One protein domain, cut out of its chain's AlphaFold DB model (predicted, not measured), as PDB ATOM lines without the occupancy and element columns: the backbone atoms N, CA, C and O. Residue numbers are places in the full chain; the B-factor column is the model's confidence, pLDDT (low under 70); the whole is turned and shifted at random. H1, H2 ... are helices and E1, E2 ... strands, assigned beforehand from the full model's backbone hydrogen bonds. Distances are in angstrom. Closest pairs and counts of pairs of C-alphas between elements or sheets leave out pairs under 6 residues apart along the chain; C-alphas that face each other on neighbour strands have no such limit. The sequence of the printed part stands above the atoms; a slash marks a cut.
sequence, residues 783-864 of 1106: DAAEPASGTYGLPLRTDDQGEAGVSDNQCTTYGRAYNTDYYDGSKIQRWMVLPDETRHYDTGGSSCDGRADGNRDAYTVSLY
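Overview. This is residues 783 to 864 of the 1106 residues of an uncharacterized protein of Streptomyces aquilus (UniProt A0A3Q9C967). What shape is this? One long, narrow antiparallel sheet of four strands, twisted, makes a rod, with the short helix H1 grazing it. The E2 to E3 link, residues 820 to 831, makes one end of the rod. What is it made of? The 82 printed residues hold H1, E1, E2, E3, E4 in that chain order, which is also the strands' order across the sheet; the class is mostly strand. How large is it? It is loose, with a radius of gyration of the C-alphas of 16.3 A and spans of 57 by 25 by 16 A.

Along the chain. Where does the first element begin? H1, residues 787 to 790, begins with C-alpha 787 at (-23.316, 23.562, -58.386). Which strands follow? E1 is residues 797 to 803, E2 is 810 to 819 and 30.0 A long, E3 is 832 to 842 and 30.3 A long, and E4 is 856 to 864 and 23.7 A long, ending with C-alpha 864 at (-36.068, 38.078, -54.840).

Arrangement. How do the strands pair? They form a meander, each strand the antiparallel neighbour of the one before, in three hairpins. E1 and E2 stand at 163 degrees, with N 798 and O 812 2.8 A apart; E2 and E3 at 161 degrees, with N 813 and O 839 2.9 A apart; E3 and E4 at 166 degrees, with N 838 and O 860 2.9 A apart, each pair within hydrogen-bond range. Which strands are apart? The edge strands E1 and E4 are apart. Where is H1? It is on the sheet but only grazes it, with residues 787 to 788; the closest C-alphas of H1 and E2, those of Ala 788 and Arg 816, are 7.8 A apart. H1 is too short for any O i to N i+4 pair, and its one O i to N i+3 pair is not within range.

Size, cuts and confidence. How far does it reach? The two C-alphas farthest apart, those of Gly 805 and Gly 825, are 57.7 A apart. Which links are long? E2 to E3, 12 residues, and E3 to E4, 13 residues, are long links, and the printed part has no cut. Where is confidence low? The mean pLDDT of the printed part is 91.8, and residue 846 is under 70.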
ATOM      1  N   ASP A 783     -18.158  21.115 -52.016       95.75
ATOM      2  CA  ASP A 783     -18.434  19.841 -52.690       95.75
ATOM      3  C   ASP A 783     -18.507  20.051 -54.201       95.75
ATOM      4  O   ASP A 783     -19.433  20.674 -54.714       95.75
ATOM      5  N   ALA A 784     -17.532  19.512 -54.930       95.00
ATOM      6  CA  ALA A 784     -17.468  19.642 -56.383       95.00
ATOM      7  C   ALA A 784     -18.663  18.996 -57.115       95.00
ATOM      8  O   ALA A 784     -18.868  19.287 -58.292       95.00
ATOM      9  N   ALA A 785     -19.443  18.133 -56.454       95.94
ATOM     10  CA  ALA A 785     -20.677  17.584 -57.010       95.94
ATOM     11  C   ALA A 785     -21.860  18.568 -56.946       95.94
ATOM     12  O   ALA A 785     -22.828  18.399 -57.689       95.94
ATOM     13  N   GLU A 786     -21.786  19.595 -56.096       95.81
ATOM     14  CA  GLU A 786     -22.834  20.598 -55.933       95.81
ATOM     15  C   GLU A 786     -22.538  21.849 -56.780       95.81
ATOM     16  O   GLU A 786     -21.427  22.390 -56.708       95.81
ATOM     17  N   PRO A 787     -23.521  22.386 -57.534       92.56
ATOM     18  CA  PRO A 787     -23.316  23.562 -58.386       92.56
ATOM     19  C   PRO A 787     -22.718  24.762 -57.646       92.56
ATOM     20  O   PRO A 787     -21.860  25.459 -58.185       92.56
ATOM     21  N   ALA A 788     -23.118  24.974 -56.386       94.94
ATOM     22  CA  ALA A 788     -22.591  26.039 -55.537       94.94
ATOM     23  C   ALA A 788     -21.054  26.070 -55.512       94.94
ATOM     24  O   ALA A 788     -20.466  27.139 -55.660       94.94
ATOM     25  N   SER A 789     -20.402  24.913 -55.359       96.56
ATOM     26  CA  SER A 789     -18.942  24.836 -55.295       96.56
ATOM     27  C   SER A 789     -18.324  24.527 -56.657       96.56
ATOM     28  O   SER A 789     -17.388  25.217 -57.050       96.56
ATOM     29  N   GLY A 790     -18.849  23.544 -57.395       95.12
ATOM     30  CA  GLY A 790     -18.284  23.118 -58.682       95.12
ATOM     31  C   GLY A 790     -18.418  24.150 -59.808       95.12
ATOM     32  O   GLY A 790     -17.575  24.197 -60.696       95.12
ATOM     33  N   THR A 791     -19.439  25.012 -59.773       93.38
ATOM     34  CA  THR A 791     -19.692  26.017 -60.826       93.38
ATOM     35  C   THR A 791     -19.412  27.447 -60.375       93.38
ATOM     36  O   THR A 791     -19.013  28.266 -61.197       93.38
ATOM     37  N   TYR A 792     -19.599  27.763 -59.090       94.94
ATOM     38  CA  TYR A 792     -19.464  29.137 -58.583       94.94
ATOM     39  C   TYR A 792     -18.343  29.318 -57.550       94.94
ATOM     40  O   TYR A 792     -18.073  30.443 -57.131       94.94
ATOM     41  N   GLY A 793     -17.685  28.237 -57.117       95.69
ATOM     42  CA  GLY A 793     -16.606  28.307 -56.131       95.69
ATOM     43  C   GLY A 793     -17.065  28.836 -54.769       95.69
ATOM     44  O   GLY A 793     -16.293  29.509 -54.082       95.69
ATOM     45  N   LEU A 794     -18.325  28.582 -54.393       96.38
ATOM     46  CA  LEU A 794     -18.938  29.021 -53.141       96.38
ATOM     47  C   LEU A 794     -19.078  27.848 -52.149       96.38
ATOM     48  O   LEU A 794     -19.379  26.726 -52.567       96.38
ATOM     49  N   PRO A 795     -18.904  28.084 -50.835       96.94
ATOM     50  CA  PRO A 795     -19.011  27.026 -49.833       96.94
ATOM     51  C   PRO A 795     -20.470  26.619 -49.602       96.94
ATOM     52  O   PRO A 795     -21.385  27.446 -49.642       96.94
ATOM     53  N   LEU A 796     -20.715  25.346 -49.316       95.50
ATOM     54  CA  LEU A 796     -22.043  24.865 -48.920       95.50
ATOM     55  C   LEU A 796     -22.393  25.295 -47.497       95.50
ATOM     56  O   LEU A 796     -23.555  25.570 -47.176       95.50
ATOM     57  N   ARG A 797     -21.373  25.336 -46.644       95.06
ATOM     58  CA  ARG A 797     -21.495  25.601 -45.219       95.06
ATOM     59  C   ARG A 797     -20.161  26.011 -44.616       95.06
ATOM     60  O   ARG A 797     -19.113  25.758 -45.206       95.06
ATOM     61  N   THR A 798     -20.247  26.585 -43.429       96.88
ATOM     62  CA  THR A 798     -19.111  26.931 -42.583       96.88
ATOM     63  C   THR A 798     -19.292  26.260 -41.224       96.88
ATOM     64  O   THR A 798     -20.336  26.442 -40.593       96.88
ATOM     65  N   ASP A 799     -18.304  25.475 -40.805       95.19
ATOM     66  CA  ASP A 799     -18.179  24.880 -39.471       95.19
ATOM     67  C   ASP A 799     -17.208  25.734 -38.649       95.19
ATOM     68  O   ASP A 799     -16.009  25.765 -38.924       95.19
ATOM     69  N   ASP A 800     -17.729  26.475 -37.678       95.19
ATOM     70  CA  ASP A 800     -16.939  27.203 -36.693       95.19
ATOM     71  C   ASP A 800     -16.819  26.323 -35.447       95.19
ATOM     72  O   ASP A 800     -17.771  26.145 -34.688       95.19
ATOM     73  N   GLN A 801     -15.642  25.749 -35.227       91.81
ATOM     74  CA  GLN A 801     -15.422  24.800 -34.139       91.81
ATOM     75  C   GLN A 801     -15.232  25.470 -32.770       91.81
ATOM     76  O   GLN A 801     -14.884  24.776 -31.818       91.81
ATOM     77  N   GLY A 802     -15.416  26.792 -32.655       90.19
ATOM     78  CA  GLY A 802     -15.247  27.507 -31.394       90.19
ATOM     79  C   GLY A 802     -13.858  27.292 -30.782       90.19
ATOM     80  O   GLY A 802     -12.842  27.247 -31.478       90.19
ATOM     81  N   GLU A 803     -13.765  27.180 -29.459       91.56
ATOM     82  CA  GLU A 803     -12.504  26.774 -28.834       91.56
ATOM     83  C   GLU A 803     -12.295  25.260 -28.933       91.56
ATOM     84  O   GLU A 803     -13.095  24.473 -28.438       91.56
ATOM     85  N   ALA A 804     -11.159  24.831 -29.490       88.19
ATOM     86  CA  ALA A 804     -10.850  23.410 -29.602       88.19
ATOM     87  C   ALA A 804     -10.925  22.704 -28.233       88.19
ATOM     88  O   ALA A 804     -10.220  23.054 -27.284       88.19
ATOM     89  N   GLY A 805     -11.764  21.668 -28.147       84.69
ATOM     90  CA  GLY A 805     -12.002  20.917 -26.910       84.69
ATOM     91  C   GLY A 805     -13.059  21.524 -25.977       84.69
ATOM     92  O   GLY A 805     -13.276  20.983 -24.890       84.69
ATOM     93  N   VAL A 806     -13.729  22.599 -26.394       90.19
ATOM     94  CA  VAL A 806     -14.907  23.191 -25.748       90.19
ATOM     95  C   VAL A 806     -16.147  22.884 -26.593       90.19
ATOM     96  O   VAL A 806     -16.067  22.616 -27.784       90.19
ATOM     97  N   SER A 807     -17.311  22.817 -25.949       88.00
ATOM     98  CA  SER A 807     -18.587  22.527 -26.603       88.00
ATOM     99  C   SER A 807     -19.302  23.815 -27.028       88.00
ATOM    100  O   SER A 807     -20.380  24.108 -26.507       88.00
ATOM    101  N   ASP A 808     -18.680  24.608 -27.899       90.25
ATOM    102  CA  ASP A 808     -19.190  25.900 -28.386       90.25
ATOM    103  C   ASP A 808     -19.235  26.009 -29.922       90.25
ATOM    104  O   ASP A 808     -19.384  27.105 -30.456       90.25
ATOM    105  N   ASN A 809     -19.148  24.873 -30.624       92.12
ATOM    106  CA  ASN A 809     -19.197  24.804 -32.084       92.12
ATOM    107  C   ASN A 809     -20.515  25.340 -32.665       92.12
ATOM    108  O   ASN A 809     -21.606  25.103 -32.133       92.12
ATOM    109  N   GLN A 810     -20.401  25.989 -33.819       93.50
ATOM    110  CA  GLN A 810     -21.489  26.559 -34.592       93.50
ATOM    111  C   GLN A 810     -21.377  26.132 -36.054       93.50
ATOM    112  O   GLN A 810     -20.295  26.062 -36.621       93.50
ATOM    113  N   CYS A 811     -22.511  25.884 -36.700       95.25
ATOM    114  CA  CYS A 811     -22.549  25.532 -38.117       95.25
ATOM    115  C   CYS A 811     -23.494  26.474 -38.859       95.25
ATOM    116  O   CYS A 811     -24.643  26.655 -38.455       95.25
ATOM    117  N   THR A 812     -23.046  27.033 -39.983       96.12
ATOM    118  CA  THR A 812     -23.883  27.838 -40.882       96.12
ATOM    119  C   THR A 812     -24.015  27.151 -42.232       96.12
ATOM    120  O   THR A 812     -23.013  26.819 -42.849       96.12
ATOM    121  N   THR A 813     -25.237  26.956 -42.732       95.75
ATOM    122  CA  THR A 813     -25.488  26.417 -44.084       95.75
ATOM    123  C   THR A 813     -26.131  27.462 -44.986       95.75
ATOM    124  O   THR A 813     -27.003  28.210 -44.525       95.75
ATOM    125  N   TYR A 814     -25.776  27.441 -46.269       96.06
ATOM    126  CA  TYR A 814     -26.215  28.424 -47.257       96.06
ATOM    127  C   TYR A 814     -27.099  27.789 -48.338       96.06
ATOM    128  O   TYR A 814     -26.669  26.869 -49.031       96.06
ATOM    129  N   GLY A 815     -28.316  28.309 -48.502       95.62
ATOM    130  CA  GLY A 815     -29.112  28.141 -49.720       95.62
ATOM    131  C   GLY A 815     -28.824  29.278 -50.696       95.62
ATOM    132  O   GLY A 815     -28.378  30.358 -50.287       95.62
ATOM    133  N   ARG A 816     -29.027  29.020 -51.989       95.81
ATOM    134  CA  ARG A 816     -28.815  30.009 -53.047       95.81
ATOM    135  C   ARG A 816     -29.931  29.953 -54.076       95.81
ATOM    136  O   ARG A 816     -30.292  28.873 -54.538       95.81
ATOM    137  N   ALA A 817     -30.351  31.136 -54.503       96.69
ATOM    138  CA  ALA A 817     -31.176  31.327 -55.677       96.69
ATOM    139  C   ALA A 817     -30.274  31.548 -56.895       96.69
ATOM    140  O   ALA A 817     -29.333  32.348 -56.843       96.69
ATOM    141  N   TYR A 818     -30.567  30.846 -57.989       95.62
ATOM    142  CA  TYR A 818     -29.753  30.854 -59.204       95.62
ATOM    143  C   TYR A 818     -30.558  31.355 -60.394       95.62
ATOM    144  O   TYR A 818     -31.692  30.923 -60.618       95.62
ATOM    145  N   ASN A 819     -29.940  32.192 -61.222       95.62
ATOM    146  CA  ASN A 819     -30.446  32.481 -62.552       95.62
ATOM    147  C   ASN A 819     -29.316  32.502 -63.583       95.62
ATOM    148  O   ASN A 819     -28.470  33.399 -63.593       95.62
ATOM    149  N   THR A 820     -29.345  31.502 -64.463       94.06
ATOM    150  CA  THR A 820     -28.432  31.339 -65.599       94.06
ATOM    151  C   THR A 820     -29.166  31.336 -66.940       94.06
ATOM    152  O   THR A 820     -28.654  30.819 -67.934       94.06
ATOM    153  N   ASP A 821     -30.399  31.849 -66.976       94.75
ATOM    154  CA  ASP A 821     -31.164  31.947 -68.215       94.75
ATOM    155  C   ASP A 821     -30.519  32.947 -69.170       94.75
ATOM    156  O   ASP A 821     -29.957  33.963 -68.759       94.75
ATOM    157  N   TYR A 822     -30.684  32.713 -70.466       92.81
ATOM    158  CA  TYR A 822     -30.339  33.701 -71.477       92.81
ATOM    159  C   TYR A 822     -31.262  34.921 -71.397       92.81
ATOM    160  O   TYR A 822     -32.449  34.808 -71.079       92.81
ATOM    161  N   TYR A 823     -30.722  36.097 -71.709       90.00
ATOM    162  CA  TYR A 823     -31.553  37.261 -72.005       90.00
ATOM    163  C   TYR A 823     -32.390  37.004 -73.262       90.00
ATOM    164  O   TYR A 823     -31.942  36.341 -74.201       90.00
ATOM    165  N   ASP A 824     -33.610  37.540 -73.284       87.06
ATOM    166  CA  ASP A 824     -34.561  37.297 -74.367       87.06
ATOM    167  C   ASP A 824     -33.972  37.711 -75.724       87.06
ATOM    168  O   ASP A 824     -33.582  38.859 -75.937       87.06
ATOM    169  N   GLY A 825     -33.897  36.756 -76.655       86.19
ATOM    170  CA  GLY A 825     -33.357  36.986 -77.999       86.19
ATOM    171  C   GLY A 825     -31.841  37.217 -78.062       86.19
ATOM    172  O   GLY A 825     -31.351  37.642 -79.106       86.19
ATOM    173  N   SER A 826     -31.100  36.929 -76.987       89.69
ATOM    174  CA  SER A 826     -29.652  37.135 -76.884       89.69
ATOM    175  C   SER A 826     -28.896  35.830 -76.594       89.69
ATOM    176  O   SER A 826     -29.455  34.861 -76.086       89.69
ATOM    177  N   LYS A 827     -27.592  35.811 -76.905       90.31
ATOM    178  CA  LYS A 827     -26.647  34.751 -76.500       90.31
ATOM    179  C   LYS A 827     -26.021  35.008 -75.119       90.31
ATOM    180  O   LYS A 827     -25.250  34.184 -74.630       90.31
ATOM    181  N   ILE A 828     -26.339  36.135 -74.487       92.12
ATOM    182  CA  ILE A 828     -25.810  36.520 -73.175       92.12
ATOM    183  C   ILE A 828     -26.597  35.790 -72.091       92.12
ATOM    184  O   ILE A 828     -27.828  35.863 -72.063       92.12
ATOM    185  N   GLN A 829     -25.892  35.092 -71.205       91.81
ATOM    186  CA  GLN A 829     -26.494  34.460 -70.035       91.81
ATOM    187  C   GLN A 829     -26.549  35.440 -68.864       91.81
ATOM    188  O   GLN A 829     -25.623  36.219 -68.639       91.81
ATOM    189  N   ARG A 830     -27.620  35.362 -68.075       92.75
ATOM    190  CA  ARG A 830     -27.608  35.874 -66.705       92.75
ATOM    191  C   ARG A 830     -26.599  35.071 -65.893       92.75
ATOM    192  O   ARG A 830     -26.355  33.896 -66.166       92.75
ATOM    193  N   TRP A 831     -26.004  35.711 -64.899       95.12
ATOM    194  CA  TRP A 831     -25.068  35.054 -63.997       95.12
ATOM    195  C   TRP A 831     -25.316  35.530 -62.577       95.12
ATOM    196  O   TRP A 831     -24.513  36.250 -62.000       95.12
ATOM    197  N   MET A 832     -26.488  35.188 -62.042       95.06
ATOM    198  CA  MET A 832     -26.911  35.662 -60.731       95.06
ATOM    199  C   MET A 832     -26.990  34.508 -59.737       95.06
ATOM    200  O   MET A 832     -27.697  33.525 -59.970       95.06
ATOM    201  N   VAL A 833     -26.261  34.644 -58.630       95.69
ATOM    202  CA  VAL A 833     -26.206  33.677 -57.533       95.69
ATOM    203  C   VAL A 833     -26.265  34.426 -56.213       95.69
ATOM    204  O   VAL A 833     -25.261  34.957 -55.734       95.69
ATOM    205  N   LEU A 834     -27.451  34.461 -55.611       96.12
ATOM    206  CA  LEU A 834     -27.699  35.215 -54.385       96.12
ATOM    207  C   LEU A 834     -28.036  34.270 -53.228       96.12
ATOM    208  O   LEU A 834     -28.784  33.312 -53.431       96.12
ATOM    209  N   PRO A 835     -27.520  34.516 -52.009       95.62
ATOM    210  CA  PRO A 835     -27.934  33.763 -50.831       95.62
ATOM    211  C   PRO A 835     -29.427  33.973 -50.555       95.62
ATOM    212  O   PRO A 835     -29.848  35.079 -50.223       95.62
ATOM    213  N   ASP A 836     -30.226  32.918 -50.650       96.31
ATOM    214  CA  ASP A 836     -31.659  32.978 -50.357       96.31
ATOM    215  C   ASP A 836     -32.033  32.296 -49.050       96.31
ATOM    216  O   ASP A 836     -33.077  32.607 -48.485       96.31
ATOM    217  N   GLU A 837     -31.166  31.439 -48.518       95.50
ATOM    218  CA  GLU A 837     -31.331  30.830 -47.210       95.50
ATOM    219  C   GLU A 837     -30.033  30.889 -46.415       95.50
ATOM    220  O   GLU A 837     -28.945  30.586 -46.901       95.50
ATOM    221  N   THR A 838     -30.139  31.231 -45.140       95.62
ATOM    222  CA  THR A 838     -29.030  31.111 -44.192       95.62
ATOM    223  C   THR A 838     -29.567  30.501 -42.916       95.62
ATOM    224  O   THR A 838     -30.459  31.070 -42.282       95.62
ATOM    225  N   ARG A 839     -29.049  29.325 -42.561       93.81
ATOM    226  CA  ARG A 839     -29.415  28.603 -41.337       93.81
ATOM    227  C   ARG A 839     -28.191  28.506 -40.449       93.81
ATOM    228  O   ARG A 839     -27.154  28.054 -40.921       93.81
ATOM    229  N   HIS A 840     -28.344  28.910 -39.199       94.06
ATOM    230  CA  HIS A 840     -27.335  28.799 -38.160       94.06
ATOM    231  C   HIS A 840     -27.769  27.733 -37.151       94.06
ATOM    232  O   HIS A 840     -28.964  27.583 -36.872       94.06
ATOM    233  N   TYR A 841     -26.799  26.972 -36.658       92.81
ATOM    234  CA  TYR A 841     -26.991  25.895 -35.704       92.81
ATOM    235  C   TYR A 841     -25.959  26.014 -34.583       92.81
ATOM    236  O   TYR A 841     -24.764  26.061 -34.866       92.81
ATOM    237  N   ASP A 842     -26.414  25.978 -33.334       91.69
ATOM    238  CA  ASP A 842     -25.563  25.740 -32.164       91.69
ATOM    239  C   ASP A 842     -25.415  24.225 -31.990       91.69
ATOM    240  O   ASP A 842     -26.336  23.530 -31.549       91.69
ATOM    241  N   THR A 843     -24.279  23.678 -32.420       88.44
ATOM    242  CA  THR A 843     -24.058  22.228 -32.453       88.44
ATOM    243  C   THR A 843     -23.456  21.692 -31.154       88.44
ATOM    244  O   THR A 843     -23.216  20.483 -31.056       88.44
ATOM    245  N   GLY A 844     -23.251  22.547 -30.139       78.00
ATOM    246  CA  GLY A 844     -22.910  22.152 -28.770       78.00
ATOM    247  C   GLY A 844     -21.701  21.216 -28.665       78.00
ATOM    248  O   GLY A 844     -21.696  20.308 -27.831       78.00
ATOM    249  N   GLY A 845     -20.705  21.390 -29.541       73.19
ATOM    250  CA  GLY A 845     -19.482  20.576 -29.594       73.19
ATOM    251  C   GLY A 845     -19.476  19.423 -30.605       73.19
ATOM    252  O   GLY A 845     -18.490  18.691 -30.679       73.19
ATOM    253  N   SER A 846     -20.546  19.225 -31.380       69.88
ATOM    254  CA  SER A 846     -20.472  18.427 -32.614       69.88
ATOM    255  C   SER A 846     -19.992  19.323 -33.757       69.88
ATOM    256  O   SER A 846     -20.312  20.509 -33.768       69.88
ATOM    257  N   SER A 847     -19.282  18.771 -34.741       77.88
ATOM    258  CA  SER A 847     -19.065  19.447 -36.029       77.88
ATOM    259  C   SER A 847     -20.408  19.774 -36.700       77.88
ATOM    260  O   SER A 847     -21.497  19.494 -36.174       77.88
ATOM    261  N   CYS A 848     -20.357  20.255 -37.933       84.38
ATOM    262  CA  CYS A 848     -21.519  20.373 -38.806       84.38
ATOM    263  C   CYS A 848     -22.351  19.060 -38.981       84.38
ATOM    264  O   CYS A 848     -23.433  19.100 -39.567       84.38
ATOM    265  N   ASP A 849     -21.946  17.906 -38.438       80.81
ATOM    266  CA  ASP A 849     -22.784  16.695 -38.325       80.81
ATOM    267  C   ASP A 849     -23.946  16.834 -37.320       80.81
ATOM    268  O   ASP A 849     -24.959  16.140 -37.428       80.81
ATOM    269  N   GLY A 850     -23.839  17.761 -36.362       80.19
ATOM    270  CA  GLY A 850     -24.851  18.043 -35.337       80.19
ATOM    271  C   GLY A 850     -26.040  18.889 -35.811       80.19
ATOM    272  O   GLY A 850     -26.839  19.336 -34.983       80.19
ATOM    273  N   ARG A 851     -26.172  19.143 -37.120       87.75
ATOM    274  CA  ARG A 851     -27.291  19.899 -37.703       87.75
ATOM    275  C   ARG A 851     -28.604  19.142 -37.536       87.75
ATOM    276  O   ARG A 851     -28.960  18.273 -38.332       87.75
ATOM    277  N   ALA A 852     -29.358  19.527 -36.523       86.50
ATOM    278  CA  ALA A 852     -30.739  19.123 -36.337       86.50
ATOM    279  C   ALA A 852     -31.603  20.371 -36.169       86.50
ATOM    280  O   ALA A 852     -31.142  21.390 -35.660       86.50
ATOM    281  N   ASP A 853     -32.881  20.282 -36.527       83.19
ATOM    282  CA  ASP A 853     -33.821  21.395 -36.351       83.19
ATOM    283  C   ASP A 853     -33.919  21.879 -34.895       83.19
ATOM    284  O   ASP A 853     -34.154  23.059 -34.658       83.19
ATOM    285  N   GLY A 854     -33.697  20.991 -33.917       84.75
ATOM    286  CA  GLY A 854     -33.659  21.352 -32.495       84.75
ATOM    287  C   GLY A 854     -32.456  22.212 -32.084       84.75
ATOM    288  O   GLY A 854     -32.529  22.871 -31.054       84.75
ATOM    289  N   ASN A 855     -31.396  22.224 -32.894       87.81
ATOM    290  CA  ASN A 855     -30.170  22.996 -32.678       87.81
ATOM    291  C   ASN A 855     -30.149  24.292 -33.505       87.81
ATOM    292  O   ASN A 855     -29.203  25.068 -33.417       87.81
ATOM    293  N   ARG A 856     -31.170  24.523 -34.343       90.25
ATOM    294  CA  ARG A 856     -31.260  25.701 -35.206       90.25
ATOM    295  C   ARG A 856     -31.727  26.908 -34.399       90.25
ATOM    296  O   ARG A 856     -32.883  26.966 -33.982       90.25
ATOM    297  N   ASP A 857     -30.852  27.883 -34.227       90.00
ATOM    298  CA  ASP A 857     -31.076  29.100 -33.440       90.00
ATOM    299  C   ASP A 857     -31.304  30.347 -34.317       90.00
ATOM    300  O   ASP A 857     -31.920  31.311 -33.859       90.00
ATOM    301  N   ALA A 858     -30.914  30.314 -35.599       92.00
ATOM    302  CA  ALA A 858     -31.305  31.321 -36.583       92.00
ATOM    303  C   ALA A 858     -31.611  30.724 -37.964       92.00
ATOM    304  O   ALA A 858     -30.936  29.822 -38.458       92.00
ATOM    305  N   TYR A 859     -32.635  31.265 -38.627       93.06
ATOM    306  CA  TYR A 859     -32.946  30.950 -40.019       93.06
ATOM    307  C   TYR A 859     -33.563  32.164 -40.711       93.06
ATOM    308  O   TYR A 859     -34.594  32.692 -40.282       93.06
ATOM    309  N   THR A 860     -32.907  32.605 -41.782       94.88
ATOM    310  CA  THR A 860     -33.355  33.714 -42.626       94.88
ATOM    311  C   THR A 860     -33.564  33.223 -44.050       94.88
ATOM    312  O   THR A 860     -32.739  32.467 -44.560       94.88
ATOM    313  N   VAL A 861     -34.656  33.670 -44.674       96.00
ATOM    314  CA  VAL A 861     -34.934  33.478 -46.101       96.00
ATOM    315  C   VAL A 861     -35.078  34.831 -46.790       96.00
ATOM    316  O   VAL A 861     -35.782  35.699 -46.272       96.00
ATOM    317  N   SER A 862     -34.472  34.988 -47.963       97.12
ATOM    318  CA  SER A 862     -34.591  36.155 -48.841       97.12
ATOM    319  C   SER A 862     -35.190  35.734 -50.180       97.12
ATOM    320  O   SER A 862     -34.613  34.928 -50.898       97.12
ATOM    321  N   LEU A 863     -36.351  36.289 -50.520       97.56
ATOM    322  CA  LEU A 863     -37.049  36.048 -51.779       97.56
ATOM    323  C   LEU A 863     -36.917  37.270 -52.682       97.56
ATOM    324  O   LEU A 863     -37.261  38.396 -52.292       97.56
ATOM    325  N   TYR A 864     -36.425  37.037 -53.889       97.38
ATOM    326  CA  TYR A 864     -36.068  38.078 -54.840       97.38
ATOM    327  C   TYR A 864     -37.148  38.244 -55.906       97.38
ATOM    328  O   TYR A 864     -37.853  37.293 -56.235       97.38
TER     329      TYR A 864